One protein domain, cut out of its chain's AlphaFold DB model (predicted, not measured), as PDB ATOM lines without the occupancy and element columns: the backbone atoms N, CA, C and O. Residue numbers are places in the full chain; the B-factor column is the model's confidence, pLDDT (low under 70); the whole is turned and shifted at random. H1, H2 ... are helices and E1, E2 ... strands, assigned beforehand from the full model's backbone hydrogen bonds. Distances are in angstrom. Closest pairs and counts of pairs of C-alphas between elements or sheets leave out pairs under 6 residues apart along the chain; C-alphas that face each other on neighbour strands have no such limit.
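What this domain is: This is residues 622 to 812 of the 812 residues of the protein "Hypothetical protein" of Symbiodinium sp. CCMP2592 (UniProt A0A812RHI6). The helix H4 makes the core of a rounded body, with the helical hairpins H2 with H3 and H6 with H7 and the long helix H5 packed round it. A small strand hairpin, E1 with E2, lies by the first residues of H4, and H1 is at the rim beside H6. The printed part has 191 residues, with seven named helices and two named strands in the order H1 H2 H3 H4 H5 E1 E2 H6 H7; the sheet, E1 - E2, is antiparallel, and the class is mostly helix. It is compact, with a radius of gyration of the C-alphas of 15.9 A, and spans 45 by 39 by 32 A.

How they stand to each other: H1, residues 625 to 633, only just touches H6, residues 781 to 793, with 3 pairs of C-alphas within 8 A, the closest being Ser 629 and Ile 785 at 7.6 A. H2, residues 642 to 654, and H3, residues 658 to 667, are a helical hairpin at a shallow tilt of 7 degrees, opposite ways, with closest C-alphas Leu 652 and Ala 661 at 5.7 A. H4, residues 686 to 697, is the hub, touching five helices. It touches H3 about perpendicular at 74 degrees, closest C-alphas Ala 661 and Ala 697, 6.5 A. H5, residues 726 to 744, touches H4 with residues 730 to 734 alone, about perpendicular at 77 degrees, closest C-alphas Leu 687 and Val 730, 6.1 A. E1, residues 753 to 757, and E2, residues 769 to 772, are an antiparallel hairpin; N 754 and O 771, 2.8 A apart, are within hydrogen-bond range. Residues 684 to 685 pair antiparallel with residues 771 to 772 of E2. H6 touches H4 at a steep tilt of 60 degrees, closest C-alphas Asn 692 and Thr 784, 5.1 A. H7, residues 797 to 811, touches H4 at a shallow tilt of 25 degrees, the same way, closest C-alphas Ile 694 and Ala 805, 5.9 A. Every O i to N i+4 pair is within hydrogen-bond range in H1, H3, H4, H5, H6 and H7, and 6 of 9 in H2.

Where its parts are: H1 begins at C-alpha 625 (-52.784, -24.821, -63.494). H2 measures 19.3 A, H5 27.1 A, H6 18.3 A and H7 21.6 A from first to last C-alpha. H7 ends at C-alpha 811 (-29.055, -23.921, -53.099).

The domain as a whole: The C-alphas farthest apart, of Asp 678 and Ala 717, are 47.3 A apart. The printed part has no cut. The links H3 to H4, H4 to H5 and E1 to E2 are long. Mean pLDDT of the printed part is 76.5; 59 residues are under 70, among them 622 to 656.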
ATOM      1  N   ASP A 622     -61.719 -26.793 -64.101       46.16
ATOM      2  CA  ASP A 622     -61.307 -27.058 -62.711       46.16
ATOM      3  C   ASP A 622     -59.877 -27.619 -62.599       46.16
ATOM      4  O   ASP A 622     -59.294 -27.639 -61.512       46.16
ATOM      5  N   LEU A 623     -59.308 -28.092 -63.714       53.09
ATOM      6  CA  LEU A 623     -57.993 -28.736 -63.794       53.09
ATOM      7  C   LEU A 623     -56.909 -27.817 -64.386       53.09
ATOM      8  O   LEU A 623     -55.778 -28.250 -64.616       53.09
ATOM      9  N   THR A 624     -57.218 -26.540 -64.631       58.38
ATOM     10  CA  THR A 624     -56.227 -25.566 -65.112       58.38
ATOM     11  C   THR A 624     -55.183 -25.248 -64.033       58.38
ATOM     12  O   THR A 624     -55.500 -25.115 -62.851       58.38
ATOM     13  N   ARG A 625     -53.911 -25.067 -64.426       57.22
ATOM     14  CA  ARG A 625     -52.784 -24.821 -63.494       57.22
ATOM     15  C   ARG A 625     -53.044 -23.664 -62.515       57.22
ATOM     16  O   ARG A 625     -52.611 -23.733 -61.368       57.22
ATOM     17  N   LEU A 626     -53.748 -22.621 -62.963       62.25
ATOM     18  CA  LEU A 626     -54.106 -21.459 -62.147       62.25
ATOM     19  C   LEU A 626     -55.226 -21.781 -61.142       62.25
ATOM     20  O   LEU A 626     -55.078 -21.474 -59.962       62.25
ATOM     21  N   ALA A 627     -56.303 -22.449 -61.574       61.72
ATOM     22  CA  ALA A 627     -57.410 -22.843 -60.699       61.72
ATOM     23  C   ALA A 627     -56.953 -23.823 -59.611       61.72
ATOM     24  O   ALA A 627     -57.282 -23.653 -58.438       61.72
ATOM     25  N   VAL A 628     -56.112 -24.792 -59.980       60.09
ATOM     26  CA  VAL A 628     -55.527 -25.770 -59.056       60.09
ATOM     27  C   VAL A 628     -54.611 -25.093 -58.028       60.09
ATOM     28  O   VAL A 628     -54.714 -25.378 -56.836       60.09
ATOM     29  N   SER A 629     -53.762 -24.148 -58.455       61.50
ATOM     30  CA  SER A 629     -52.895 -23.388 -57.542       61.50
ATOM     31  C   SER A 629     -53.695 -22.507 -56.579       61.50
ATOM     32  O   SER A 629     -53.384 -22.467 -55.391       61.50
ATOM     33  N   ASN A 630     -54.735 -21.824 -57.064       66.00
ATOM     34  CA  ASN A 630     -55.588 -20.969 -56.236       66.00
ATOM     35  C   ASN A 630     -56.380 -21.789 -55.211       66.00
ATOM     36  O   ASN A 630     -56.443 -21.413 -54.041       66.00
ATOM     37  N   ARG A 631     -56.925 -22.940 -55.620       66.75
ATOM     38  CA  ARG A 631     -57.685 -23.838 -54.742       66.75
ATOM     39  C   ARG A 631     -56.808 -24.477 -53.670       66.75
ATOM     40  O   ARG A 631     -57.243 -24.586 -52.531       66.75
ATOM     41  N   TRP A 632     -55.573 -24.860 -54.000       66.12
ATOM     42  CA  TRP A 632     -54.624 -25.331 -52.989       66.12
ATOM     43  C   TRP A 632     -54.252 -24.231 -51.999       66.12
ATOM     44  O   TRP A 632     -54.282 -24.483 -50.800       66.12
ATOM     45  N   ASN A 633     -53.965 -23.014 -52.467       66.38
ATOM     46  CA  ASN A 633     -53.642 -21.890 -51.583       66.38
ATOM     47  C   ASN A 633     -54.788 -21.571 -50.604       66.38
ATOM     48  O   ASN A 633     -54.527 -21.284 -49.442       66.38
ATOM     49  N   GLN A 634     -56.047 -21.713 -51.031       66.44
ATOM     50  CA  GLN A 634     -57.226 -21.560 -50.166       66.44
ATOM     51  C   GLN A 634     -57.345 -22.630 -49.063       66.44
ATOM     52  O   GLN A 634     -58.101 -22.438 -48.113       66.44
ATOM     53  N   LEU A 635     -56.620 -23.753 -49.158       66.00
ATOM     54  CA  LEU A 635     -56.610 -24.799 -48.127       66.00
ATOM     55  C   LEU A 635     -55.658 -24.489 -46.954       66.00
ATOM     56  O   LEU A 635     -55.677 -25.233 -45.972       66.00
ATOM     57  N   GLN A 636     -54.842 -23.428 -47.021       67.31
ATOM     58  CA  GLN A 636     -54.079 -22.928 -45.873       67.31
ATOM     59  C   GLN A 636     -54.896 -21.858 -45.136       67.31
ATOM     60  O   GLN A 636     -55.139 -20.776 -45.654       67.31
ATOM     61  N   LEU A 637     -55.374 -22.188 -43.934       58.22
ATOM     62  CA  LEU A 637     -56.386 -21.402 -43.214       58.22
ATOM     63  C   LEU A 637     -55.855 -20.151 -42.481       58.22
ATOM     64  O   LEU A 637     -56.672 -19.395 -41.962       58.22
ATOM     65  N   LEU A 638     -54.542 -19.906 -42.424       57.81
ATOM     66  CA  LEU A 638     -53.946 -18.748 -41.739       57.81
ATOM     67  C   LEU A 638     -52.708 -18.233 -42.504       57.81
ATOM     68  O   LEU A 638     -51.994 -19.055 -43.082       57.81
ATOM     69  N   PRO A 639     -52.431 -16.911 -42.516       51.66
ATOM     70  CA  PRO A 639     -51.205 -16.378 -43.101       51.66
ATOM     71  C   PRO A 639     -49.986 -16.909 -42.340       51.66
ATOM     72  O   PRO A 639     -49.971 -16.909 -41.109       51.66
ATOM     73  N   ALA A 640     -48.987 -17.388 -43.087       51.78
ATOM     74  CA  ALA A 640     -47.736 -17.914 -42.556       51.78
ATOM     75  C   ALA A 640     -47.052 -16.874 -41.656       51.78
ATOM     76  O   ALA A 640     -46.875 -15.721 -42.048       51.78
ATOM     77  N   VAL A 641     -46.673 -17.278 -40.443       50.97
ATOM     78  CA  VAL A 641     -45.817 -16.476 -39.564       50.97
ATOM     79  C   VAL A 641     -44.418 -16.478 -40.183       50.97
ATOM     80  O   VAL A 641     -43.655 -17.424 -40.002       50.97
ATOM     81  N   THR A 642     -44.101 -15.439 -40.953       51.56
ATOM     82  CA  THR A 642     -42.863 -15.321 -41.742       51.56
ATOM     83  C   THR A 642     -41.594 -15.291 -40.885       51.56
ATOM     84  O   THR A 642     -40.560 -15.779 -41.323       51.56
ATOM     85  N   GLU A 643     -41.666 -14.815 -39.636       49.19
ATOM     86  CA  GLU A 643     -40.493 -14.705 -38.747       49.19
ATOM     87  C   GLU A 643     -39.993 -16.052 -38.181       49.19
ATOM     88  O   GLU A 643     -38.850 -16.138 -37.742       49.19
ATOM     89  N   HIS A 644     -40.806 -17.119 -38.185       53.16
ATOM     90  CA  HIS A 644     -40.392 -18.451 -37.699       53.16
ATOM     91  C   HIS A 644     -39.879 -19.375 -38.818       53.16
ATOM     92  O   HIS A 644     -39.123 -20.311 -38.545       53.16
ATOM     93  N   GLU A 645     -40.264 -19.120 -40.075       54.56
ATOM     94  CA  GLU A 645     -39.831 -19.914 -41.230       54.56
ATOM     95  C   GLU A 645     -38.353 -19.674 -41.576       54.56
ATOM     96  O   GLU A 645     -37.648 -20.642 -41.860       54.56
ATOM     97  N   GLU A 646     -37.849 -18.436 -41.484       58.12
ATOM     98  CA  GLU A 646     -36.449 -18.108 -41.811       58.12
ATOM     99  C   GLU A 646     -35.458 -18.799 -40.857       58.12
ATOM    100  O   GLU A 646     -34.566 -19.524 -41.300       58.12
ATOM    101  N   THR A 647     -35.666 -18.693 -39.540       58.34
ATOM    102  CA  THR A 647     -34.743 -19.244 -38.529       58.34
ATOM    103  C   THR A 647     -34.694 -20.777 -38.517       58.34
ATOM    104  O   THR A 647     -33.677 -21.371 -38.157       58.34
ATOM    105  N   ILE A 648     -35.789 -21.456 -38.877       56.81
ATOM    106  CA  ILE A 648     -35.837 -22.925 -38.924       56.81
ATOM    107  C   ILE A 648     -35.406 -23.444 -40.303       56.81
ATOM    108  O   ILE A 648     -34.797 -24.512 -40.373       56.81
ATOM    109  N   SER A 649     -35.625 -22.691 -41.386       60.28
ATOM    110  CA  SER A 649     -35.056 -23.010 -42.701       60.28
ATOM    111  C   SER A 649     -33.522 -22.952 -42.677       60.28
ATOM    112  O   SER A 649     -32.884 -23.838 -43.241       60.28
ATOM    113  N   GLU A 650     -32.929 -22.005 -41.939       63.50
ATOM    114  CA  GLU A 650     -31.481 -21.961 -41.662       63.50
ATOM    115  C   GLU A 650     -30.989 -23.189 -40.867       63.50
ATOM    116  O   GLU A 650     -29.920 -23.743 -41.146       63.50
ATOM    117  N   ARG A 651     -31.780 -23.672 -39.897       62.75
ATOM    118  CA  ARG A 651     -31.468 -24.896 -39.129       62.75
ATOM    119  C   ARG A 651     -31.573 -26.161 -39.979       62.75
ATOM    120  O   ARG A 651     -30.693 -27.013 -39.886       62.75
ATOM    121  N   LEU A 652     -32.574 -26.246 -40.858       69.44
ATOM    122  CA  LEU A 652     -32.727 -27.353 -41.802       69.44
ATOM    123  C   LEU A 652     -31.549 -27.436 -42.782       69.44
ATOM    124  O   LEU A 652     -31.085 -28.543 -43.043       69.44
ATOM    125  N   SER A 653     -31.011 -26.301 -43.248       63.09
ATOM    126  CA  SER A 653     -29.776 -26.272 -44.053       63.09
ATOM    127  C   SER A 653     -28.508 -26.632 -43.263       63.09
ATOM    128  O   SER A 653     -27.544 -27.133 -43.835       63.09
ATOM    129  N   ALA A 654     -28.490 -26.425 -41.939       58.06
ATOM    130  CA  ALA A 654     -27.360 -26.786 -41.073       58.06
ATOM    131  C   ALA A 654     -27.394 -28.256 -40.591       58.06
ATOM    132  O   ALA A 654     -26.372 -28.802 -40.153       58.06
ATOM    133  N   SER A 655     -28.556 -28.909 -40.666       60.56
ATOM    134  CA  SER A 655     -28.782 -30.284 -40.222       60.56
ATOM    135  C   SER A 655     -28.141 -31.313 -41.163       60.56
ATOM    136  O   SER A 655     -28.583 -31.531 -42.284       60.56
ATOM    137  N   ARG A 656     -27.099 -32.015 -40.689       63.97
ATOM    138  CA  ARG A 656     -26.356 -33.022 -41.485       63.97
ATOM    139  C   ARG A 656     -26.963 -34.434 -41.485       63.97
ATOM    140  O   ARG A 656     -26.526 -35.274 -42.269       63.97
ATOM    141  N   ASP A 657     -27.920 -34.724 -40.599       81.62
ATOM    142  CA  ASP A 657     -28.527 -36.058 -40.452       81.62
ATOM    143  C   ASP A 657     -30.027 -36.062 -40.773       81.62
ATOM    144  O   ASP A 657     -30.776 -35.173 -40.364       81.62
ATOM    145  N   TYR A 658     -30.478 -37.121 -41.453       86.94
ATOM    146  CA  TYR A 658     -31.851 -37.265 -41.948       86.94
ATOM    147  C   TYR A 658     -32.882 -37.268 -40.814       86.94
ATOM    148  O   TYR A 658     -33.955 -36.682 -40.951       86.94
ATOM    149  N   LYS A 659     -32.571 -37.905 -39.677       85.19
ATOM    150  CA  LYS A 659     -33.490 -37.969 -38.534       85.19
ATOM    151  C   LYS A 659     -33.698 -36.587 -37.912       85.19
ATOM    152  O   LYS A 659     -34.829 -36.239 -37.580       85.19
ATOM    153  N   THR A 660     -32.620 -35.820 -37.757       85.00
ATOM    154  CA  THR A 660     -32.668 -34.459 -37.208       85.00
ATOM    155  C   THR A 660     -33.459 -33.540 -38.130       85.00
ATOM    156  O   THR A 660     -34.412 -32.917 -37.671       85.00
ATOM    157  N   ALA A 661     -33.170 -33.567 -39.436       86.50
ATOM    158  CA  ALA A 661     -33.912 -32.795 -40.431       86.50
ATOM    159  C   ALA A 661     -35.409 -33.149 -40.443       86.50
ATOM    160  O   ALA A 661     -36.264 -32.269 -40.502       86.50
ATOM    161  N   LEU A 662     -35.756 -34.437 -40.332       89.12
ATOM    162  CA  LEU A 662     -37.147 -34.891 -40.291       89.12
ATOM    163  C   LEU A 662     -37.884 -34.398 -39.033       89.12
ATOM    164  O   LEU A 662     -39.056 -34.031 -39.115       89.12
ATOM    165  N   LYS A 663     -37.201 -34.364 -37.883       87.50
ATOM    166  CA  LYS A 663     -37.751 -33.834 -36.629       87.50
ATOM    167  C   LYS A 663     -37.968 -32.326 -36.704       87.50
ATOM    168  O   LYS A 663     -39.064 -31.857 -36.403       87.50
ATOM    169  N   GLU A 664     -36.953 -31.582 -37.130       86.12
ATOM    170  CA  GLU A 664     -37.026 -30.126 -37.287       86.12
ATOM    171  C   GLU A 664     -38.125 -29.737 -38.278       86.12
ATOM    172  O   GLU A 664     -38.973 -28.906 -37.959       86.12
ATOM    173  N   TRP A 665     -38.212 -30.429 -39.416       89.75
ATOM    174  CA  TRP A 665     -39.293 -30.233 -40.379       89.75
ATOM    175  C   TRP A 665     -40.671 -30.532 -39.777       89.75
ATOM    176  O   TRP A 665     -41.608 -29.772 -39.995       89.75
ATOM    177  N   SER A 666     -40.821 -31.600 -38.989       88.25
ATOM    178  CA  SER A 666     -42.119 -31.911 -38.375       88.25
ATOM    179  C   SER A 666     -42.600 -30.816 -37.416       88.25
ATOM    180  O   SER A 666     -43.802 -30.575 -37.331       88.25
ATOM    181  N   SER A 667     -41.672 -30.109 -36.758       84.62
ATOM    182  CA  SER A 667     -41.990 -28.984 -35.869       84.62
ATOM    183  C   SER A 667     -42.464 -27.726 -36.605       84.62
ATOM    184  O   SER A 667     -43.080 -26.863 -35.987       84.62
ATOM    185  N   LEU A 668     -42.242 -27.646 -37.924       81.94
ATOM    186  CA  LEU A 668     -42.764 -26.576 -38.782       81.94
ATOM    187  C   LEU A 668     -44.242 -26.749 -39.138       81.94
ATOM    188  O   LEU A 668     -44.865 -25.823 -39.652       81.94
ATOM    189  N   LEU A 669     -44.805 -27.939 -38.921       86.44
ATOM    190  CA  LEU A 669     -46.185 -28.229 -39.280       86.44
ATOM    191  C   LEU A 669     -47.137 -27.714 -38.198       86.44
ATOM    192  O   LEU A 669     -47.151 -28.225 -37.079       86.44
ATOM    193  N   VAL A 670     -48.000 -26.760 -38.553       83.00
ATOM    194  CA  VAL A 670     -49.042 -26.261 -37.641       83.00
ATOM    195  C   VAL A 670     -50.360 -26.967 -37.934       83.00
ATOM    196  O   VAL A 670     -50.941 -26.806 -39.011       83.00
ATOM    197  N   TRP A 671     -50.837 -27.767 -36.982       84.25
ATOM    198  CA  TRP A 671     -52.067 -28.551 -37.113       84.25
ATOM    199  C   TRP A 671     -53.297 -27.759 -36.646       84.25
ATOM    200  O   TRP A 671     -53.243 -27.110 -35.601       84.25
ATOM    201  N   PRO A 672     -54.428 -27.812 -37.375       78.19
ATOM    202  CA  PRO A 672     -55.652 -27.143 -36.950       78.19
ATOM    203  C   PRO A 672     -56.316 -27.863 -35.763       78.19
ATOM    204  O   PRO A 672     -56.320 -29.095 -35.673       78.19
ATOM    205  N   SER A 673     -56.938 -27.080 -34.878       69.06
ATOM    206  CA  SER A 673     -57.620 -27.558 -33.665       69.06
ATOM    207  C   SER A 673     -58.866 -28.397 -33.979       69.06
ATOM    208  O   SER A 673     -59.148 -29.373 -33.289       69.06
ATOM    209  N   GLU A 674     -59.578 -28.063 -35.058       64.12
ATOM    210  CA  GLU A 674     -60.827 -28.715 -35.464       64.12
ATOM    211  C   GLU A 674     -60.701 -29.422 -36.818       64.12
ATOM    212  O   GLU A 674     -60.037 -28.952 -37.747       64.12
ATOM    213  N   VAL A 675     -61.379 -30.565 -36.948       59.12
ATOM    214  CA  VAL A 675     -61.543 -31.265 -38.226       59.12
ATOM    215  C   VAL A 675     -62.728 -30.630 -38.951       59.12
ATOM    216  O   VAL A 675     -63.875 -30.867 -38.583       59.12
ATOM    217  N   ARG A 676     -62.474 -29.823 -39.985       55.94
ATOM    218  CA  ARG A 676     -63.548 -29.324 -40.858       55.94
ATOM    219  C   ARG A 676     -63.981 -30.445 -41.805       55.94
ATOM    220  O   ARG A 676     -63.149 -30.992 -42.527       55.94
ATOM    221  N   PHE A 677     -65.263 -30.802 -41.791       52.00
ATOM    222  CA  PHE A 677     -65.819 -31.892 -42.607       52.00
ATOM    223  C   PHE A 677     -66.382 -31.425 -43.960       52.00
ATOM    224  O   PHE A 677     -66.776 -32.255 -44.775       52.00
ATOM    225  N   ASP A 678     -66.366 -30.118 -44.231       48.59
ATOM    226  CA  ASP A 678     -67.144 -29.521 -45.324       48.59
ATOM    227  C   ASP A 678     -66.576 -29.732 -46.739       48.59
ATOM    228  O   ASP A 678     -67.230 -29.383 -47.718       48.59
ATOM    229  N   HIS A 679     -65.395 -30.344 -46.907       53.34
ATOM    230  CA  HIS A 679     -64.845 -30.610 -48.241       53.34
ATOM    231  C   HIS A 679     -64.077 -31.934 -48.354       53.34
ATOM    232  O   HIS A 679     -63.186 -32.250 -47.566       53.34
ATOM    233  N   ALA A 680     -64.330 -32.659 -49.452       53.12
ATOM    234  CA  ALA A 680     -63.703 -33.940 -49.805       53.12
ATOM    235  C   ALA A 680     -62.161 -33.906 -49.987       53.12
ATOM    236  O   ALA A 680     -61.537 -34.955 -50.165       53.12
ATOM    237  N   PHE A 681     -61.542 -32.718 -49.932       57.97
ATOM    238  CA  PHE A 681     -60.115 -32.465 -50.192       57.97
ATOM    239  C   PHE A 681     -59.343 -31.886 -49.005       57.97
ATOM    240  O   PHE A 681     -58.162 -31.576 -49.161       57.97
ATOM    241  N   ILE A 682     -59.980 -31.721 -47.840       66.19
ATOM    242  CA  ILE A 682     -59.361 -31.015 -46.706       66.19
ATOM    243  C   ILE A 682     -58.114 -31.747 -46.225       66.19
ATOM    244  O   ILE A 682     -57.097 -31.102 -46.011       66.19
ATOM    245  N   GLY A 683     -58.148 -33.077 -46.134       79.12
ATOM    246  CA  GLY A 683     -57.005 -33.854 -45.659       79.12
ATOM    247  C   GLY A 683     -55.775 -33.795 -46.571       79.12
ATOM    248  O   GLY A 683     -55.848 -33.406 -47.737       79.12
ATOM    249  N   VAL A 684     -54.626 -34.214 -46.041       87.06
ATOM    250  CA  VAL A 684     -53.325 -34.213 -46.732       87.06
ATOM    251  C   VAL A 684     -52.835 -35.641 -46.966       87.06
ATOM    252  O   VAL A 684     -52.942 -36.501 -46.092       87.06
ATOM    253  N   THR A 685     -52.323 -35.953 -48.156       90.00
ATOM    254  CA  THR A 685     -51.733 -37.270 -48.439       90.00
ATOM    255  C   THR A 685     -50.329 -37.387 -47.849       90.00
ATOM    256  O   THR A 685     -49.595 -36.408 -47.742       90.00
ATOM    257  N   PHE A 686     -49.891 -38.613 -47.545       91.31
ATOM    258  CA  PHE A 686     -48.490 -38.833 -47.155       91.31
ATOM    259  C   PHE A 686     -47.497 -38.517 -48.282       91.31
ATOM    260  O   PHE A 686     -46.331 -38.253 -48.012       91.31
ATOM    261  N   LEU A 687     -47.955 -38.540 -49.538       90.62
ATOM    262  CA  LEU A 687     -47.149 -38.121 -50.680       90.62
ATOM    263  C   LEU A 687     -46.913 -36.603 -50.660       90.62
ATOM    264  O   LEU A 687     -45.779 -36.182 -50.847       90.62
ATOM    265  N   GLU A 688     -47.944 -35.799 -50.381       90.81
ATOM    266  CA  GLU A 688     -47.801 -34.343 -50.210       90.81
ATOM    267  C   GLU A 688     -46.839 -33.996 -49.071       90.81
ATOM    268  O   GLU A 688     -45.937 -33.191 -49.275       90.81
ATOM    269  N   LEU A 689     -46.984 -34.640 -47.907       92.88
ATOM    270  CA  LEU A 689     -46.104 -34.408 -46.754       92.88
ATOM    271  C   LEU A 689     -44.645 -34.770 -47.052       92.88
ATOM    272  O   LEU A 689     -43.739 -34.024 -46.701       92.88
ATOM    273  N   MET A 690     -44.411 -35.890 -47.738       94.50
ATOM    274  CA  MET A 690     -43.062 -36.294 -48.135       94.50
ATOM    275  C   MET A 690     -42.441 -35.303 -49.126       94.50
ATOM    276  O   MET A 690     -41.269 -34.966 -49.000       94.50
ATOM    277  N   ILE A 691     -43.208 -34.832 -50.113       92.31
ATOM    278  CA  ILE A 691     -42.723 -33.833 -51.077       92.31
ATOM    279  C   ILE A 691     -42.421 -32.516 -50.363       92.31
ATOM    280  O   ILE A 691     -41.405 -31.895 -50.659       92.31
ATOM    281  N   ASN A 692     -43.252 -32.117 -49.398       91.69
ATOM    282  CA  ASN A 692     -43.001 -30.932 -48.589       91.69
ATOM    283  C   ASN A 692     -41.682 -31.040 -47.818       91.69
ATOM    284  O   ASN A 692     -40.864 -30.128 -47.892       91.69
ATOM    285  N   PHE A 693     -41.443 -32.177 -47.158       91.94
ATOM    286  CA  PHE A 693     -40.172 -32.458 -46.497       91.94
ATOM    287  C   PHE A 693     -38.987 -32.345 -47.467       91.94
ATOM    288  O   PHE A 693     -38.024 -31.653 -47.164       91.94
ATOM    289  N   ILE A 694     -39.074 -32.955 -48.654       91.06
ATOM    290  CA  ILE A 694     -37.995 -32.926 -49.657       91.06
ATOM    291  C   ILE A 694     -37.712 -31.499 -50.136       91.06
ATOM    292  O   ILE A 694     -36.555 -31.114 -50.261       91.06
ATOM    293  N   VAL A 695     -38.754 -30.705 -50.387       87.81
ATOM    294  CA  VAL A 695     -38.611 -29.309 -50.822       87.81
ATOM    295  C   VAL A 695     -38.017 -28.436 -49.716       87.81
ATOM    296  O   VAL A 695     -37.288 -27.502 -50.019       87.81
ATOM    297  N   CYS A 696     -38.278 -28.731 -48.442       85.50
ATOM    298  CA  CYS A 696     -37.731 -27.948 -47.331       85.50
ATOM    299  C   CYS A 696     -36.310 -28.373 -46.940       85.50
ATOM    300  O   CYS A 696     -35.470 -27.518 -46.686       85.50
ATOM    301  N   ALA A 697     -36.036 -29.677 -46.902       86.88
ATOM    302  CA  ALA A 697     -34.789 -30.231 -46.381       86.88
ATOM    303  C   ALA A 697     -33.776 -30.630 -47.466       86.88
ATOM    304  O   ALA A 697     -32.650 -30.968 -47.133       86.88
ATOM    305  N   GLY A 698     -34.163 -30.704 -48.745       87.50
ATOM    306  CA  GLY A 698     -33.280 -31.182 -49.819       87.50
ATOM    307  C   GLY A 698     -32.906 -32.670 -49.722       87.50
ATOM    308  O   GLY A 698     -32.061 -33.148 -50.474       87.50
ATOM    309  N   MET A 699     -33.535 -33.435 -48.822       89.00
ATOM    310  CA  MET A 699     -33.196 -34.836 -48.550       89.00
ATOM    311  C   MET A 699     -34.279 -35.795 -49.044       89.00
ATOM    312  O   MET A 699     -35.467 -35.586 -48.802       89.00
ATOM    313  N   LEU A 700     -33.876 -36.914 -49.654       90.00
ATOM    314  CA  LEU A 700     -34.786 -38.018 -49.974       90.00
ATOM    315  C   LEU A 700     -34.911 -39.012 -48.805       90.00
ATOM    316  O   LEU A 700     -33.923 -39.273 -48.113       90.00
ATOM    317  N   PRO A 701     -36.082 -39.654 -48.619       90.50
ATOM    318  CA  PRO A 701     -36.214 -40.775 -47.695       90.50
ATOM    319  C   PRO A 701     -35.232 -41.904 -48.014       90.50
ATOM    320  O   PRO A 701     -35.144 -42.366 -49.154       90.50
ATOM    321  N   ARG A 702     -34.516 -42.387 -46.994       86.44
ATOM    322  CA  ARG A 702     -33.506 -43.442 -47.157       86.44
ATOM    323  C   ARG A 702     -34.154 -44.769 -47.539       86.44
ATOM    324  O   ARG A 702     -35.066 -45.236 -46.860       86.44
ATOM    325  N   VAL A 703     -33.695 -45.417 -48.606       80.12
ATOM    326  CA  VAL A 703     -34.278 -46.693 -49.066       80.12
ATOM    327  C   VAL A 703     -33.555 -47.874 -48.420       80.12
ATOM    328  O   VAL A 703     -32.346 -47.850 -48.201       80.12
ATOM    329  N   GLY A 704     -34.310 -48.918 -48.065       73.19
ATOM    330  CA  GLY A 704     -33.769 -50.087 -47.360       73.19
ATOM    331  C   GLY A 704     -33.467 -49.846 -45.876       73.19
ATOM    332  O   GLY A 704     -32.846 -50.699 -45.240       73.19
ATOM    333  N   ALA A 705     -33.919 -48.713 -45.331       71.62
ATOM    334  CA  ALA A 705     -33.794 -48.352 -43.929       71.62
ATOM    335  C   ALA A 705     -34.429 -49.400 -42.999       71.62
ATOM    336  O   ALA A 705     -35.516 -49.915 -43.272       71.62
ATOM    337  N   ARG A 706     -33.753 -49.715 -41.888       69.94
ATOM    338  CA  ARG A 706     -34.283 -50.545 -40.783       69.94
ATOM    339  C   ARG A 706     -34.452 -49.758 -39.479       69.94
ATOM    340  O   ARG A 706     -35.017 -50.279 -38.520       69.94
ATOM    341  N   SER A 707     -33.959 -48.526 -39.461       67.25
ATOM    342  CA  SER A 707     -34.041 -47.557 -38.375       67.25
ATOM    343  C   SER A 707     -34.133 -46.154 -38.988       67.25
ATOM    344  O   SER A 707     -33.973 -45.996 -40.198       67.25
ATOM    345  N   ALA A 708     -34.385 -45.124 -38.176       60.09
ATOM    346  CA  ALA A 708     -34.483 -43.745 -38.667       60.09
ATOM    347  C   ALA A 708     -33.161 -43.188 -39.249       60.09
ATOM    348  O   ALA A 708     -33.193 -42.154 -39.908       60.09
ATOM    349  N   GLN A 709     -32.027 -43.859 -39.008       62.91
ATOM    350  CA  GLN A 709     -30.683 -43.416 -39.408       62.91
ATOM    351  C   GLN A 709     -30.036 -44.345 -40.455       62.91
ATOM    352  O   GLN A 709     -29.232 -43.896 -41.274       62.91
ATOM    353  N   ASP A 710     -30.421 -45.624 -40.487       69.88
ATOM    354  CA  ASP A 710     -29.905 -46.606 -41.447       69.88
ATOM    355  C   ASP A 710     -30.606 -46.508 -42.805       69.88
ATOM    356  O   ASP A 710     -31.788 -46.199 -42.880       69.88
ATOM    357  N   GLY A 711     -29.910 -46.855 -43.887       77.88
ATOM    358  CA  GLY A 711     -30.472 -46.930 -45.240       77.88
ATOM    359  C   GLY A 711     -29.599 -46.223 -46.272       77.88
ATOM    360  O   GLY A 711     -28.695 -45.468 -45.923       77.88
ATOM    361  N   VAL A 712     -29.851 -46.493 -47.552       82.56
ATOM    362  CA  VAL A 712     -29.087 -45.880 -48.643       82.56
ATOM    363  C   VAL A 712     -29.606 -44.468 -48.875       82.56
ATOM    364  O   VAL A 712     -30.789 -44.276 -49.167       82.56
ATOM    365  N   ASP A 713     -28.707 -43.494 -48.757       86.44
ATOM    366  CA  ASP A 713     -28.944 -42.138 -49.234       86.44
ATOM    367  C   ASP A 713     -28.912 -42.133 -50.766       86.44
ATOM    368  O   ASP A 713     -27.875 -42.388 -51.382       86.44
ATOM    369  N   LEU A 714     -30.064 -41.859 -51.373       87.12
ATOM    370  CA  LEU A 714     -30.252 -41.856 -52.822       87.12
ATOM    371  C   LEU A 714     -29.588 -40.674 -53.539       87.12
ATOM    372  O   LEU A 714     -29.558 -40.683 -54.771       87.12
ATOM    373  N   LEU A 715     -29.082 -39.688 -52.795       86.38
ATOM    374  CA  LEU A 715     -28.303 -38.564 -53.316       86.38
ATOM    375  C   LEU A 715     -26.789 -38.807 -53.218       86.38
ATOM    376  O   LEU A 715     -26.006 -38.104 -53.852       86.38
ATOM    377  N   SER A 716     -26.365 -39.836 -52.478       85.44
ATOM    378  CA  SER A 716     -24.959 -40.235 -52.388       85.44
ATOM    379  C   SER A 716     -24.453 -40.889 -53.682       85.44
ATOM    380  O   SER A 716     -25.228 -41.444 -54.468       85.44
ATOM    381  N   ALA A 717     -23.128 -40.933 -53.861       79.06
ATOM    382  CA  ALA A 717     -22.488 -41.608 -54.996       79.06
ATOM    383  C   ALA A 717     -22.899 -43.091 -55.137       79.06
ATOM    384  O   ALA A 717     -22.967 -43.617 -56.246       79.06
ATOM    385  N   GLN A 718     -23.218 -43.765 -54.025       77.38
ATOM    386  CA  GLN A 718     -23.708 -45.147 -54.027       77.38
ATOM    387  C   GLN A 718     -25.202 -45.243 -54.388       77.38
ATOM    388  O   GLN A 718     -25.637 -46.227 -54.990       77.38
ATOM    389  N   GLY A 719     -25.998 -44.246 -54.001       80.50
ATOM    390  CA  GLY A 719     -27.448 -44.232 -54.184       80.50
ATOM    391  C   GLY A 719     -27.918 -43.701 -55.535       80.50
ATOM    392  O   GLY A 719     -29.003 -44.076 -55.978       80.50
ATOM    393  N   ILE A 720     -27.104 -42.895 -56.224       82.44
ATOM    394  CA  ILE A 720     -27.491 -42.269 -57.498       82.44
ATOM    395  C   ILE A 720     -27.731 -43.286 -58.625       82.44
ATOM    396  O   ILE A 720     -28.523 -43.042 -59.527       82.44
ATOM    397  N   LEU A 721     -27.113 -44.469 -58.531       78.00
ATOM    398  CA  LEU A 721     -27.313 -45.582 -59.468       78.00
ATOM    399  C   LEU A 721     -28.579 -46.412 -59.178       78.00
ATOM    400  O   LEU A 721     -28.912 -47.310 -59.952       78.00
ATOM    401  N   GLN A 722     -29.276 -46.167 -58.064       81.62
ATOM    402  CA  GLN A 722     -30.499 -46.896 -57.710       81.62
ATOM    403  C   GLN A 722     -31.741 -46.218 -58.303       81.62
ATOM    404  O   GLN A 722     -31.789 -44.990 -58.360       81.62
ATOM    405  N   PRO A 723     -32.772 -46.977 -58.715       80.69
ATOM    406  CA  PRO A 723     -34.013 -46.389 -59.208       80.69
ATOM    407  C   PRO A 723     -34.804 -45.739 -58.070       80.69
ATOM    408  O   PRO A 723     -34.979 -46.334 -57.003       80.69
ATOM    409  N   VAL A 724     -35.352 -44.549 -58.311       86.19
ATOM    410  CA  VAL A 724     -36.224 -43.882 -57.336       86.19
ATOM    411  C   VAL A 724     -37.676 -44.302 -57.546       86.19
ATOM    412  O   VAL A 724     -38.312 -43.963 -58.542       86.19
ATOM    413  N   VAL A 725     -38.244 -45.033 -56.584       85.31
ATOM    414  CA  VAL A 725     -39.645 -45.478 -56.634       85.31
ATOM    415  C   VAL A 725     -40.470 -44.719 -55.596       85.31
ATOM    416  O   VAL A 725     -40.367 -44.979 -54.399       85.31
ATOM    417  N   LEU A 726     -41.369 -43.835 -56.048       82.00
ATOM    418  CA  LEU A 726     -42.198 -42.982 -55.173       82.00
ATOM    419  C   LEU A 726     -42.913 -43.746 -54.052       82.00
ATOM    420  O   LEU A 726     -42.979 -43.286 -52.916       82.00
ATOM    421  N   ARG A 727     -43.463 -44.926 -54.359       81.00
ATOM    422  CA  ARG A 727     -44.168 -45.739 -53.360       81.00
ATOM    423  C   ARG A 727     -43.233 -46.218 -52.252       81.00
ATOM    424  O   ARG A 727     -43.663 -46.284 -51.105       81.00
ATOM    425  N   GLU A 728     -42.004 -46.584 -52.595       84.19
ATOM    426  CA  GLU A 728     -41.005 -47.035 -51.624       84.19
ATOM    427  C   GLU A 728     -40.529 -45.867 -50.762       84.19
ATOM    428  O   GLU A 728     -40.445 -46.024 -49.545       84.19
ATOM    429  N   LEU A 729     -40.354 -44.681 -51.354       87.94
ATOM    430  CA  LEU A 729     -40.031 -43.460 -50.615       87.94
ATOM    431  C   LEU A 729     -41.117 -43.071 -49.616       87.94
ATOM    432  O   LEU A 729     -40.800 -42.848 -48.456       87.94
ATOM    433  N   VAL A 730     -42.393 -43.061 -50.018       88.19
ATOM    434  CA  VAL A 730     -43.504 -42.731 -49.104       88.19
ATOM    435  C   VAL A 730     -43.577 -43.733 -47.952       88.19
ATOM    436  O   VAL A 730     -43.829 -43.355 -46.812       88.19
ATOM    437  N   VAL A 731     -43.352 -45.022 -48.230       83.81
ATOM    438  CA  VAL A 731     -43.313 -46.051 -47.181       83.81
ATOM    439  C   VAL A 731     -42.137 -45.821 -46.235       83.81
ATOM    440  O   VAL A 731     -42.335 -45.915 -45.025       83.81
ATOM    441  N   SER A 732     -40.952 -45.511 -46.766       85.56
ATOM    442  CA  SER A 732     -39.773 -45.229 -45.949       85.56
ATOM    443  C   SER A 732     -39.964 -43.977 -45.096       85.56
ATOM    444  O   SER A 732     -39.762 -44.023 -43.890       85.56
ATOM    445  N   PHE A 733     -40.482 -42.901 -45.686       90.56
ATOM    446  CA  PHE A 733     -40.798 -41.646 -45.010       90.56
ATOM    447  C   PHE A 733     -41.718 -41.850 -43.798       90.56
ATOM    448  O   PHE A 733     -41.380 -41.453 -42.685       90.56
ATOM    449  N   ILE A 734     -42.846 -42.545 -43.987       89.62
ATOM    450  CA  ILE A 734     -43.784 -42.849 -42.894       89.62
ATOM    451  C   ILE A 734     -43.111 -43.724 -41.829       89.62
ATOM    452  O   ILE A 734     -43.304 -43.494 -40.637       89.62
ATOM    453  N   ALA A 735     -42.314 -44.716 -42.238       84.38
ATOM    454  CA  ALA A 735     -41.592 -45.573 -41.302       84.38
ATOM    455  C   ALA A 735     -40.584 -44.776 -40.457       84.38
ATOM    456  O   ALA A 735     -40.533 -44.972 -39.245       84.38
ATOM    457  N   SER A 736     -39.845 -43.839 -41.061       87.50
ATOM    458  CA  SER A 736     -38.904 -42.956 -40.363       87.50
ATOM    459  C   SER A 736     -39.584 -42.061 -39.328       87.50
ATOM    460  O   SER A 736     -39.038 -41.882 -38.237       87.50
ATOM    461  N   ILE A 737     -40.779 -41.550 -39.636       87.69
ATOM    462  CA  ILE A 737     -41.593 -40.776 -38.688       87.69
ATOM    463  C   ILE A 737     -42.018 -41.675 -37.525       87.69
ATOM    464  O   ILE A 737     -41.693 -41.381 -36.380       87.69
ATOM    465  N   SER A 738     -42.632 -42.828 -37.807       85.00
ATOM    466  CA  SER A 738     -43.096 -43.750 -36.761       85.00
ATOM    467  C   SER A 738     -41.966 -44.279 -35.869       85.00
ATOM    468  O   SER A 738     -42.167 -44.489 -34.673       85.00
ATOM    469  N   TRP A 739     -40.771 -44.517 -36.419       86.25
ATOM    470  CA  TRP A 739     -39.603 -44.898 -35.620       86.25
ATOM    471  C   TRP A 739     -39.145 -43.770 -34.700       86.25
ATOM    472  O   TRP A 739     -38.783 -44.041 -33.555       86.25
ATOM    473  N   SER A 740     -39.178 -42.527 -35.178       84.31
ATOM    474  CA  SER A 740     -38.784 -41.360 -34.389       84.31
ATOM    475  C   SER A 740     -39.807 -41.034 -33.296       84.31
ATOM    476  O   SER A 740     -39.412 -40.899 -32.141       84.31
ATOM    477  N   GLU A 741     -41.106 -41.056 -33.603       85.56
ATOM    478  CA  GLU A 741     -42.204 -40.929 -32.626       85.56
ATOM    479  C   GLU A 741     -42.093 -41.977 -31.509       85.56
ATOM    480  O   GLU A 741     -42.190 -41.666 -30.321       85.56
ATOM    481  N   LYS A 742     -41.806 -43.237 -31.870       84.12
ATOM    482  CA  LYS A 742     -41.618 -44.321 -30.895       84.12
ATOM    483  C   LYS A 742     -40.380 -44.115 -30.021       84.12
ATOM    484  O   LYS A 742     -40.426 -44.434 -28.833       84.12
ATOM    485  N   ALA A 743     -39.280 -43.633 -30.598       83.31
ATOM    486  CA  ALA A 743     -38.044 -43.375 -29.863       83.31
ATOM    487  C   ALA A 743     -38.204 -42.217 -28.864       83.31
ATOM    488  O   ALA A 743     -37.658 -42.286 -27.765       83.31
ATOM    489  N   GLU A 744     -38.973 -41.190 -29.226       82.50
ATOM    490  CA  GLU A 744     -39.175 -39.981 -28.417       82.50
ATOM    491  C   GLU A 744     -40.438 -40.019 -27.547       82.50
ATOM    492  O   GLU A 744     -40.635 -39.143 -26.711       82.50
ATOM    493  N   ARG A 745     -41.271 -41.059 -27.698       83.75
ATOM    494  CA  ARG A 745     -42.553 -41.237 -26.991       83.75
ATOM    495  C   ARG A 745     -43.494 -40.039 -27.152       83.75
ATOM    496  O   ARG A 745     -44.215 -39.681 -26.225       83.75
ATOM    497  N   CYS A 746     -43.508 -39.449 -28.340       83.25
ATOM    498  CA  CYS A 746     -44.381 -38.340 -28.698       83.25
ATOM    499  C   CYS A 746     -45.032 -38.593 -30.060       83.25
ATOM    500  O   CYS A 746     -44.585 -39.439 -30.834       83.25
ATOM    501  N   THR A 747     -46.112 -37.871 -30.339       84.50
ATOM    502  CA  THR A 747     -46.811 -37.886 -31.629       84.50
ATOM    503  C   THR A 747     -46.488 -36.606 -32.377       84.50
ATOM    504  O   THR A 747     -46.692 -35.521 -31.837       84.50
ATOM    505  N   TRP A 748     -45.984 -36.725 -33.601       85.00
ATOM    506  CA  TRP A 748     -45.563 -35.589 -34.422       85.00
ATOM    507  C   TRP A 748     -46.721 -35.037 -35.257       85.00
ATOM    508  O   TRP A 748     -46.735 -33.857 -35.595       85.00
ATOM    509  N   PHE A 749     -47.712 -35.875 -35.586       89.19
ATOM    510  CA  PHE A 749     -48.870 -35.487 -36.393       89.19
ATOM    511  C   PHE A 749     -50.165 -35.490 -35.577       89.19
ATOM    512  O   PHE A 749     -50.678 -36.553 -35.221       89.19
ATOM    513  N   ASP A 750     -50.749 -34.311 -35.352       84.56
ATOM    514  CA  ASP A 750     -52.071 -34.173 -34.729       84.56
ATOM    515  C   ASP A 750     -53.195 -34.332 -35.770       84.56
ATOM    516  O   ASP A 750     -53.905 -33.394 -36.138       84.56
ATOM    517  N   SER A 751     -53.344 -35.548 -36.299       82.25
ATOM    518  CA  SER A 751     -54.463 -35.896 -37.172       82.25
ATOM    519  C   SER A 751     -54.730 -37.400 -37.220       82.25
ATOM    520  O   SER A 751     -53.799 -38.188 -37.392       82.25
ATOM    521  N   PRO A 752     -56.005 -37.833 -37.236       78.50
ATOM    522  CA  PRO A 752     -56.338 -39.224 -37.516       78.50
ATOM    523  C   PRO A 752     -55.982 -39.616 -38.970       78.50
ATOM    524  O   PRO A 752     -56.153 -38.806 -39.895       78.50
ATOM    525  N   PRO A 753     -55.502 -40.855 -39.200       80.50
ATOM    526  CA  PRO A 753     -55.184 -41.360 -40.531       80.50
ATOM    527  C   PRO A 753     -56.438 -41.723 -41.330       80.50
ATOM    528  O   PRO A 753     -57.417 -42.236 -40.793       80.50
ATOM    529  N   HIS A 754     -56.383 -41.544 -42.651       78.25
ATOM    530  CA  HIS A 754     -57.487 -41.843 -43.563       78.25
ATOM    531  C   HIS A 754     -57.024 -42.584 -44.821       78.25
ATOM    532  O   HIS A 754     -55.917 -42.391 -45.334       78.25
ATOM    533  N   ARG A 755     -57.890 -43.460 -45.349       69.06
ATOM    534  CA  ARG A 755     -57.589 -44.306 -46.520       69.06
ATOM    535  C   ARG A 755     -57.883 -43.641 -47.863       69.06
ATOM    536  O   ARG A 755     -57.394 -44.130 -48.880       69.06
ATOM    537  N   ARG A 756     -58.704 -42.591 -47.870       71.75
ATOM    538  CA  ARG A 756     -59.227 -41.956 -49.084       71.75
ATOM    539  C   ARG A 756     -59.095 -40.439 -49.007       71.75
ATOM    540  O   ARG A 756     -60.088 -39.741 -48.855       71.75
ATOM    541  N   ILE A 757     -57.869 -39.943 -49.063       78.56
ATOM    542  CA  ILE A 757     -57.587 -38.521 -49.256       78.56
ATOM    543  C   ILE A 757     -57.486 -38.245 -50.759       78.56
ATOM    544  O   ILE A 757     -56.807 -38.982 -51.479       78.56
ATOM    545  N   ARG A 758     -58.188 -37.212 -51.228       74.44
ATOM    546  CA  ARG A 758     -58.357 -36.889 -52.656       74.44
ATOM    547  C   ARG A 758     -57.722 -35.575 -53.083       74.44
ATOM    548  O   ARG A 758     -57.874 -35.168 -54.225       74.44
ATOM    549  N   SER A 759     -56.969 -34.936 -52.198       76.44
ATOM    550  CA  SER A 759     -56.289 -33.654 -52.432       76.44
ATOM    551  C   SER A 759     -55.387 -33.602 -53.670       76.44
ATOM    552  O   SER A 759     -55.104 -32.514 -54.158       76.44
ATOM    553  N   LEU A 760     -54.942 -34.751 -54.189       77.25
ATOM    554  CA  LEU A 760     -54.119 -34.847 -55.398       77.25
ATOM    555  C   LEU A 760     -54.915 -35.133 -56.686       77.25
ATOM    556  O   LEU A 760     -54.302 -35.230 -57.747       77.25
ATOM    557  N   GLU A 761     -56.248 -35.267 -56.640       71.38
ATOM    558  CA  GLU A 761     -57.061 -35.539 -57.843       71.38
ATOM    559  C   GLU A 761     -56.901 -34.438 -58.906       71.38
ATOM    560  O   GLU A 761     -56.770 -34.742 -60.091       71.38
ATOM    561  N   PHE A 762     -56.742 -33.186 -58.474       62.06
ATOM    562  CA  PHE A 762     -56.477 -32.028 -59.337       62.06
ATOM    563  C   PHE A 762     -55.091 -32.027 -60.002       62.06
ATOM    564  O   PHE A 762     -54.866 -31.305 -60.967       62.06
ATOM    565  N   ALA A 763     -54.158 -32.851 -59.515       62.59
ATOM    566  CA  ALA A 763     -52.822 -33.026 -60.088       62.59
ATOM    567  C   ALA A 763     -52.764 -34.163 -61.129       62.59
ATOM    568  O   ALA A 763     -51.680 -34.636 -61.468       62.59
ATOM    569  N   GLY A 764     -53.924 -34.665 -61.577       56.94
ATOM    570  CA  GLY A 764     -54.050 -35.776 -62.528       56.94
ATOM    571  C   GLY A 764     -54.139 -37.169 -61.887       56.94
ATOM    572  O   GLY A 764     -54.332 -38.168 -62.585       56.94
ATOM    573  N   LEU A 765     -54.050 -37.282 -60.556       63.47
ATOM    574  CA  LEU A 765     -54.180 -38.558 -59.844       63.47
ATOM    575  C   LEU A 765     -55.655 -38.911 -59.611       63.47
ATOM    576  O   LEU A 765     -56.194 -38.656 -58.546       63.47
ATOM    577  N   CYS A 766     -56.290 -39.619 -60.545       56.59
ATOM    578  CA  CYS A 766     -57.712 -40.011 -60.476       56.59
ATOM    579  C   CYS A 766     -58.086 -41.017 -59.351       56.59
ATOM    580  O   CYS A 766     -59.138 -41.659 -59.413       56.59
ATOM    581  N   THR A 767     -57.205 -41.253 -58.371       64.19
ATOM    582  CA  THR A 767     -57.380 -42.260 -57.313       64.19
ATOM    583  C   THR A 767     -57.017 -41.696 -55.944       64.19
ATOM    584  O   THR A 767     -55.934 -41.141 -55.755       64.19
ATOM    585  N   ALA A 768     -57.898 -41.916 -54.966       71.38
ATOM    586  CA  ALA A 768     -57.663 -41.519 -53.585       71.38
ATOM    587  C   ALA A 768     -56.434 -42.228 -52.981       71.38
ATOM    588  O   ALA A 768     -56.155 -43.399 -53.263       71.38
ATOM    589  N   ARG A 769     -55.702 -41.529 -52.109       79.69
ATOM    590  CA  ARG A 769     -54.473 -42.011 -51.461       79.69
ATOM    591  C   ARG A 769     -54.608 -42.022 -49.942       79.69
ATOM    592  O   ARG A 769     -55.515 -41.431 -49.365       79.69
ATOM    593  N   LYS A 770     -53.682 -42.720 -49.285       82.62
ATOM    594  CA  LYS A 770     -53.573 -42.705 -47.823       82.62
ATOM    595  C   LYS A 770     -52.978 -41.378 -47.355       82.62
ATOM    596  O   LYS A 770     -52.064 -40.854 -47.995       82.62
ATOM    597  N   GLY A 771     -53.473 -40.882 -46.232       88.12
ATOM    598  CA  GLY A 771     -53.059 -39.608 -45.664       88.12
ATOM    599  C   GLY A 771     -53.682 -39.366 -44.299       88.12
ATOM    600  O   GLY A 771     -54.000 -40.317 -43.584       88.12
ATOM    601  N   LEU A 772     -53.882 -38.096 -43.975       87.44
ATOM    602  CA  LEU A 772     -54.375 -37.582 -42.702       87.44
ATOM    603  C   LEU A 772     -55.620 -36.710 -42.947       87.44
ATOM    604  O   LEU A 772     -55.697 -36.041 -43.977       87.44
ATOM    605  N   LEU A 773     -56.617 -36.765 -42.051       81.81
ATOM    606  CA  LEU A 773     -57.876 -36.007 -42.192       81.81
ATOM    607  C   LEU A 773     -57.707 -34.496 -42.011       81.81
ATOM    608  O   LEU A 773     -58.357 -33.736 -42.724       81.81
ATOM    609  N   LYS A 774     -56.848 -34.061 -41.086       81.94
ATOM    610  CA  LYS A 774     -56.465 -32.656 -40.954       81.94
ATOM    611  C   LYS A 774     -55.323 -32.355 -41.921       81.94
ATOM    612  O   LYS A 774     -54.463 -33.205 -42.157       81.94
ATOM    613  N   ARG A 775     -55.303 -31.142 -42.466       84.75
ATOM    614  CA  ARG A 775     -54.184 -30.620 -43.255       84.75
ATOM    615  C   ARG A 775     -53.438 -29.581 -42.427       84.75
ATOM    616  O   ARG A 775     -54.080 -28.631 -41.981       84.75
ATOM    617  N   PRO A 776     -52.128 -29.760 -42.209       85.25
ATOM    618  CA  PRO A 776     -51.332 -28.769 -41.515       85.25
ATOM    619  C   PRO A 776     -51.017 -27.593 -42.445       85.25
ATOM    620  O   PRO A 776     -51.023 -27.733 -43.674       85.25
ATOM    621  N   VAL A 777     -50.685 -26.452 -41.849       81.50
ATOM    622  CA  VAL A 777     -49.919 -25.402 -42.527       81.50
ATOM    623  C   VAL A 777     -48.535 -25.979 -42.812       81.50
ATOM    624  O   VAL A 777     -47.877 -26.496 -41.910       81.50
ATOM    625  N   MET A 778     -48.140 -25.961 -44.083       84.06
ATOM    626  CA  MET A 778     -46.863 -26.497 -44.554       84.06
ATOM    627  C   MET A 778     -45.954 -25.359 -45.045       84.06
ATOM    628  O   MET A 778     -46.441 -24.535 -45.824       84.06
ATOM    629  N   PRO A 779     -44.660 -25.349 -44.680       78.94
ATOM    630  CA  PRO A 779     -43.681 -24.378 -45.179       78.94
ATOM    631  C   PRO A 779     -43.409 -24.570 -46.678       78.94
ATOM    632  O   PRO A 779     -43.644 -25.653 -47.218       78.94
ATOM    633  N   ARG A 780     -42.929 -23.536 -47.388       77.69
ATOM    634  CA  ARG A 780     -42.656 -23.573 -48.850       77.69
ATOM    635  C   ARG A 780     -43.796 -24.223 -49.659       77.69
ATOM    636  O   ARG A 780     -43.584 -25.004 -50.596       77.69
ATOM    637  N   TYR A 781     -45.046 -23.935 -49.288       76.75
ATOM    638  CA  TYR A 781     -46.217 -24.640 -49.817       76.75
ATOM    639  C   TYR A 781     -46.375 -24.496 -51.338       76.75
ATOM    640  O   TYR A 781     -46.615 -25.480 -52.042       76.75
ATOM    641  N   GLY A 782     -46.158 -23.288 -51.869       71.50
ATOM    642  CA  GLY A 782     -46.218 -23.030 -53.310       71.50
ATOM    643  C   GLY A 782     -45.192 -23.845 -54.108       71.50
ATOM    644  O   GLY A 782     -45.480 -24.317 -55.209       71.50
ATOM    645  N   GLU A 783     -44.007 -24.070 -53.546       77.94
ATOM    646  CA  GLU A 783     -42.957 -24.887 -54.159       77.94
ATOM    647  C   GLU A 783     -43.255 -26.382 -54.053       77.94
ATOM    648  O   GLU A 783     -43.088 -27.117 -55.026       77.94
ATOM    649  N   THR A 784     -43.801 -26.814 -52.913       83.44
ATOM    650  CA  THR A 784     -44.305 -28.179 -52.692       83.44
ATOM    651  C   THR A 784     -45.325 -28.563 -53.757       83.44
ATOM    652  O   THR A 784     -45.237 -29.636 -54.354       83.44
ATOM    653  N   ILE A 785     -46.260 -27.661 -54.057       75.25
ATOM    654  CA  ILE A 785     -47.278 -27.849 -55.095       75.25
ATOM    655  C   ILE A 785     -46.645 -27.957 -56.483       75.25
ATOM    656  O   ILE A 785     -46.969 -28.869 -57.246       75.25
ATOM    657  N   ARG A 786     -45.725 -27.045 -56.823       76.62
ATOM    658  CA  ARG A 786     -45.028 -27.067 -58.119       76.62
ATOM    659  C   ARG A 786     -44.237 -28.361 -58.298       76.62
ATOM    660  O   ARG A 786     -44.260 -28.929 -59.389       76.62
ATOM    661  N   CYS A 787     -43.572 -28.831 -57.243       83.06
ATOM    662  CA  CYS A 787     -42.851 -30.098 -57.231       83.06
ATOM    663  C   CYS A 787     -43.811 -31.283 -57.406       83.06
ATOM    664  O   CYS A 787     -43.617 -32.093 -58.311       83.06
ATOM    665  N   ALA A 788     -44.899 -31.341 -56.631       84.56
ATOM    666  CA  ALA A 788     -45.899 -32.401 -56.729       84.56
ATOM    667  C   ALA A 788     -46.527 -32.486 -58.123       84.56
ATOM    668  O   ALA A 788     -46.620 -33.578 -58.677       84.56
ATOM    669  N   TYR A 789     -46.885 -31.352 -58.726       79.62
ATOM    670  CA  TYR A 789     -47.396 -31.321 -60.093       79.62
ATOM    671  C   TYR A 789     -46.365 -31.879 -61.085       79.62
ATOM    672  O   TYR A 789     -46.673 -32.827 -61.800       79.62
ATOM    673  N   LYS A 790     -45.121 -31.371 -61.071       81.19
ATOM    674  CA  LYS A 790     -44.042 -31.853 -61.957       81.19
ATOM    675  C   LYS A 790     -43.806 -33.357 -61.820       81.19
ATOM    676  O   LYS A 790     -43.704 -34.047 -62.829       81.19
ATOM    677  N   VAL A 791     -43.741 -33.863 -60.588       85.06
ATOM    678  CA  VAL A 791     -43.540 -35.288 -60.285       85.06
ATOM    679  C   VAL A 791     -44.690 -36.130 -60.830       85.06
ATOM    680  O   VAL A 791     -44.453 -37.168 -61.439       85.06
ATOM    681  N   LEU A 792     -45.934 -35.689 -60.645       81.69
ATOM    682  CA  LEU A 792     -47.119 -36.449 -61.040       81.69
ATOM    683  C   LEU A 792     -47.397 -36.416 -62.545       81.69
ATOM    684  O   LEU A 792     -47.975 -37.370 -63.063       81.69
ATOM    685  N   THR A 793     -46.960 -35.371 -63.250       76.81
ATOM    686  CA  THR A 793     -47.082 -35.265 -64.713       76.81
ATOM    687  C   THR A 793     -45.866 -35.804 -65.475       76.81
ATOM    688  O   THR A 793     -45.882 -35.829 -66.704       76.81
ATOM    689  N   SER A 794     -44.796 -36.199 -64.779       81.00
ATOM    690  CA  SER A 794     -43.555 -36.689 -65.390       81.00
ATOM    691  C   SER A 794     -43.664 -38.149 -65.851       81.00
ATOM    692  O   SER A 794     -44.329 -38.971 -65.221       81.00
ATOM    693  N   GLN A 795     -42.945 -38.497 -66.924       79.31
ATOM    694  CA  GLN A 795     -42.764 -39.892 -67.355       79.31
ATOM    695  C   GLN A 795     -41.837 -40.685 -66.415       79.31
ATOM    696  O   GLN A 795     -41.908 -41.913 -66.371       79.31
ATOM    697  N   SER A 796     -41.012 -39.995 -65.619       82.75
ATOM    698  CA  SER A 796     -40.097 -40.568 -64.625       82.75
ATOM    699  C   SER A 796     -40.265 -39.900 -63.245       82.75
ATOM    700  O   SER A 796     -39.353 -39.233 -62.751       82.75
ATOM    701  N   PRO A 797     -41.411 -40.101 -62.557       85.69
ATOM    702  CA  PRO A 797     -41.765 -39.360 -61.340       85.69
ATOM    703  C   PRO A 797     -40.720 -39.399 -60.217       85.69
ATOM    704  O   PRO A 797     -40.528 -38.415 -59.508       85.69
ATOM    705  N   GLY A 798     -40.046 -40.537 -60.034       85.94
ATOM    706  CA  GLY A 798     -39.014 -40.679 -59.008       85.94
ATOM    707  C   GLY A 798     -37.739 -39.897 -59.314       85.94
ATOM    708  O   GLY A 798     -37.200 -39.257 -58.418       85.94
ATOM    709  N   GLU A 799     -37.288 -39.900 -60.570       87.88
ATOM    710  CA  GLU A 799     -36.096 -39.144 -60.983       87.88
ATOM    711  C   GLU A 799     -36.368 -37.639 -60.947       87.88
ATOM    712  O   GLU A 799     -35.571 -36.880 -60.414       87.88
ATOM    713  N   THR A 800     -37.563 -37.206 -61.361       89.44
ATOM    714  CA  THR A 800     -37.990 -35.804 -61.213       89.44
ATOM    715  C   THR A 800     -37.978 -35.337 -59.755       89.44
ATOM    716  O   THR A 800     -37.659 -34.184 -59.471       89.44
ATOM    717  N   LEU A 801     -38.316 -36.226 -58.816       90.12
ATOM    718  CA  LEU A 801     -38.253 -35.922 -57.389       90.12
ATOM    719  C   LEU A 801     -36.803 -35.876 -56.870       90.12
ATOM    720  O   LEU A 801     -36.495 -35.051 -56.014       90.12
ATOM    721  N   ARG A 802     -35.911 -36.725 -57.400       90.31
ATOM    722  CA  ARG A 802     -34.468 -36.678 -57.114       90.31
ATOM    723  C   ARG A 802     -33.840 -35.380 -57.607       90.31
ATOM    724  O   ARG A 802     -33.099 -34.765 -56.849       90.31
ATOM    725  N   ASP A 803     -34.165 -34.943 -58.816       88.25
ATOM    726  CA  ASP A 803     -33.664 -33.682 -59.367       88.25
ATOM    727  C   ASP A 803     -34.110 -32.485 -58.520       88.25
ATOM    728  O   ASP A 803     -33.312 -31.596 -58.238       88.25
ATOM    729  N   ALA A 804     -35.362 -32.494 -58.048       85.94
ATOM    730  CA  ALA A 804     -35.864 -31.467 -57.137       85.94
ATOM    731  C   ALA A 804     -35.092 -31.449 -55.805       85.94
ATOM    732  O   ALA A 804     -34.742 -30.376 -55.323       85.94
ATOM    733  N   ALA A 805     -34.788 -32.621 -55.240       88.38
ATOM    734  CA  ALA A 805     -33.980 -32.726 -54.026       88.38
ATOM    735  C   ALA A 805     -32.539 -32.226 -54.249       88.38
ATOM    736  O   ALA A 805     -32.035 -31.441 -53.452       88.38
ATOM    737  N   LEU A 806     -31.900 -32.614 -55.362       86.31
ATOM    738  CA  LEU A 806     -30.551 -32.168 -55.735       86.31
ATOM    739  C   LEU A 806     -30.469 -30.661 -55.980       86.31
ATOM    740  O   LEU A 806     -29.440 -30.062 -55.691       86.31
ATOM    741  N   GLN A 807     -31.517 -30.059 -56.543       85.38
ATOM    742  CA  GLN A 807     -31.565 -28.618 -56.753       85.38
ATOM    743  C   GLN A 807     -31.585 -27.878 -55.411       85.38
ATOM    744  O   GLN A 807     -30.761 -26.995 -55.200       85.38
ATOM    745  N   VAL A 808     -32.451 -28.294 -54.485       81.81
ATOM    746  CA  VAL A 808     -32.527 -27.700 -53.141       81.81
ATOM    747  C   VAL A 808     -31.218 -27.904 -52.373       81.81
ATOM    748  O   VAL A 808     -30.710 -26.957 -51.789       81.81
ATOM    749  N   ALA A 809     -30.614 -29.093 -52.451       78.19
ATOM    750  CA  ALA A 809     -29.337 -29.400 -51.802       78.19
ATOM    751  C   ALA A 809     -28.117 -28.662 -52.399       78.19
ATOM    752  O   ALA A 809     -27.031 -28.753 -51.840       78.19
ATOM    753  N   ARG A 810     -28.255 -28.004 -53.559       77.12
ATOM    754  CA  ARG A 810     -27.222 -27.131 -54.151       77.12
ATOM    755  C   ARG A 810     -27.429 -25.655 -53.815       77.12
ATOM    756  O   ARG A 810     -26.494 -24.876 -53.959       77.12
ATOM    757  N   GLU A 811     -28.664 -25.278 -53.493       69.38
ATOM    758  CA  GLU A 811     -29.055 -23.921 -53.099       69.38
ATOM    759  C   GLU A 811     -28.831 -23.680 -51.590       69.38
ATOM    760  O   GLU A 811     -28.680 -22.527 -51.186       69.38
ATOM    761  N   GLN A 812     -28.795 -24.756 -50.793       66.62
ATOM    762  CA  GLN A 812     -28.377 -24.817 -49.382       66.62
ATOM    763  C   GLN A 812     -26.875 -25.080 -49.268       66.62
ATOM    764  O   GLN A 812     -26.256 -24.512 -48.340       66.62
TER     765      GLN A 812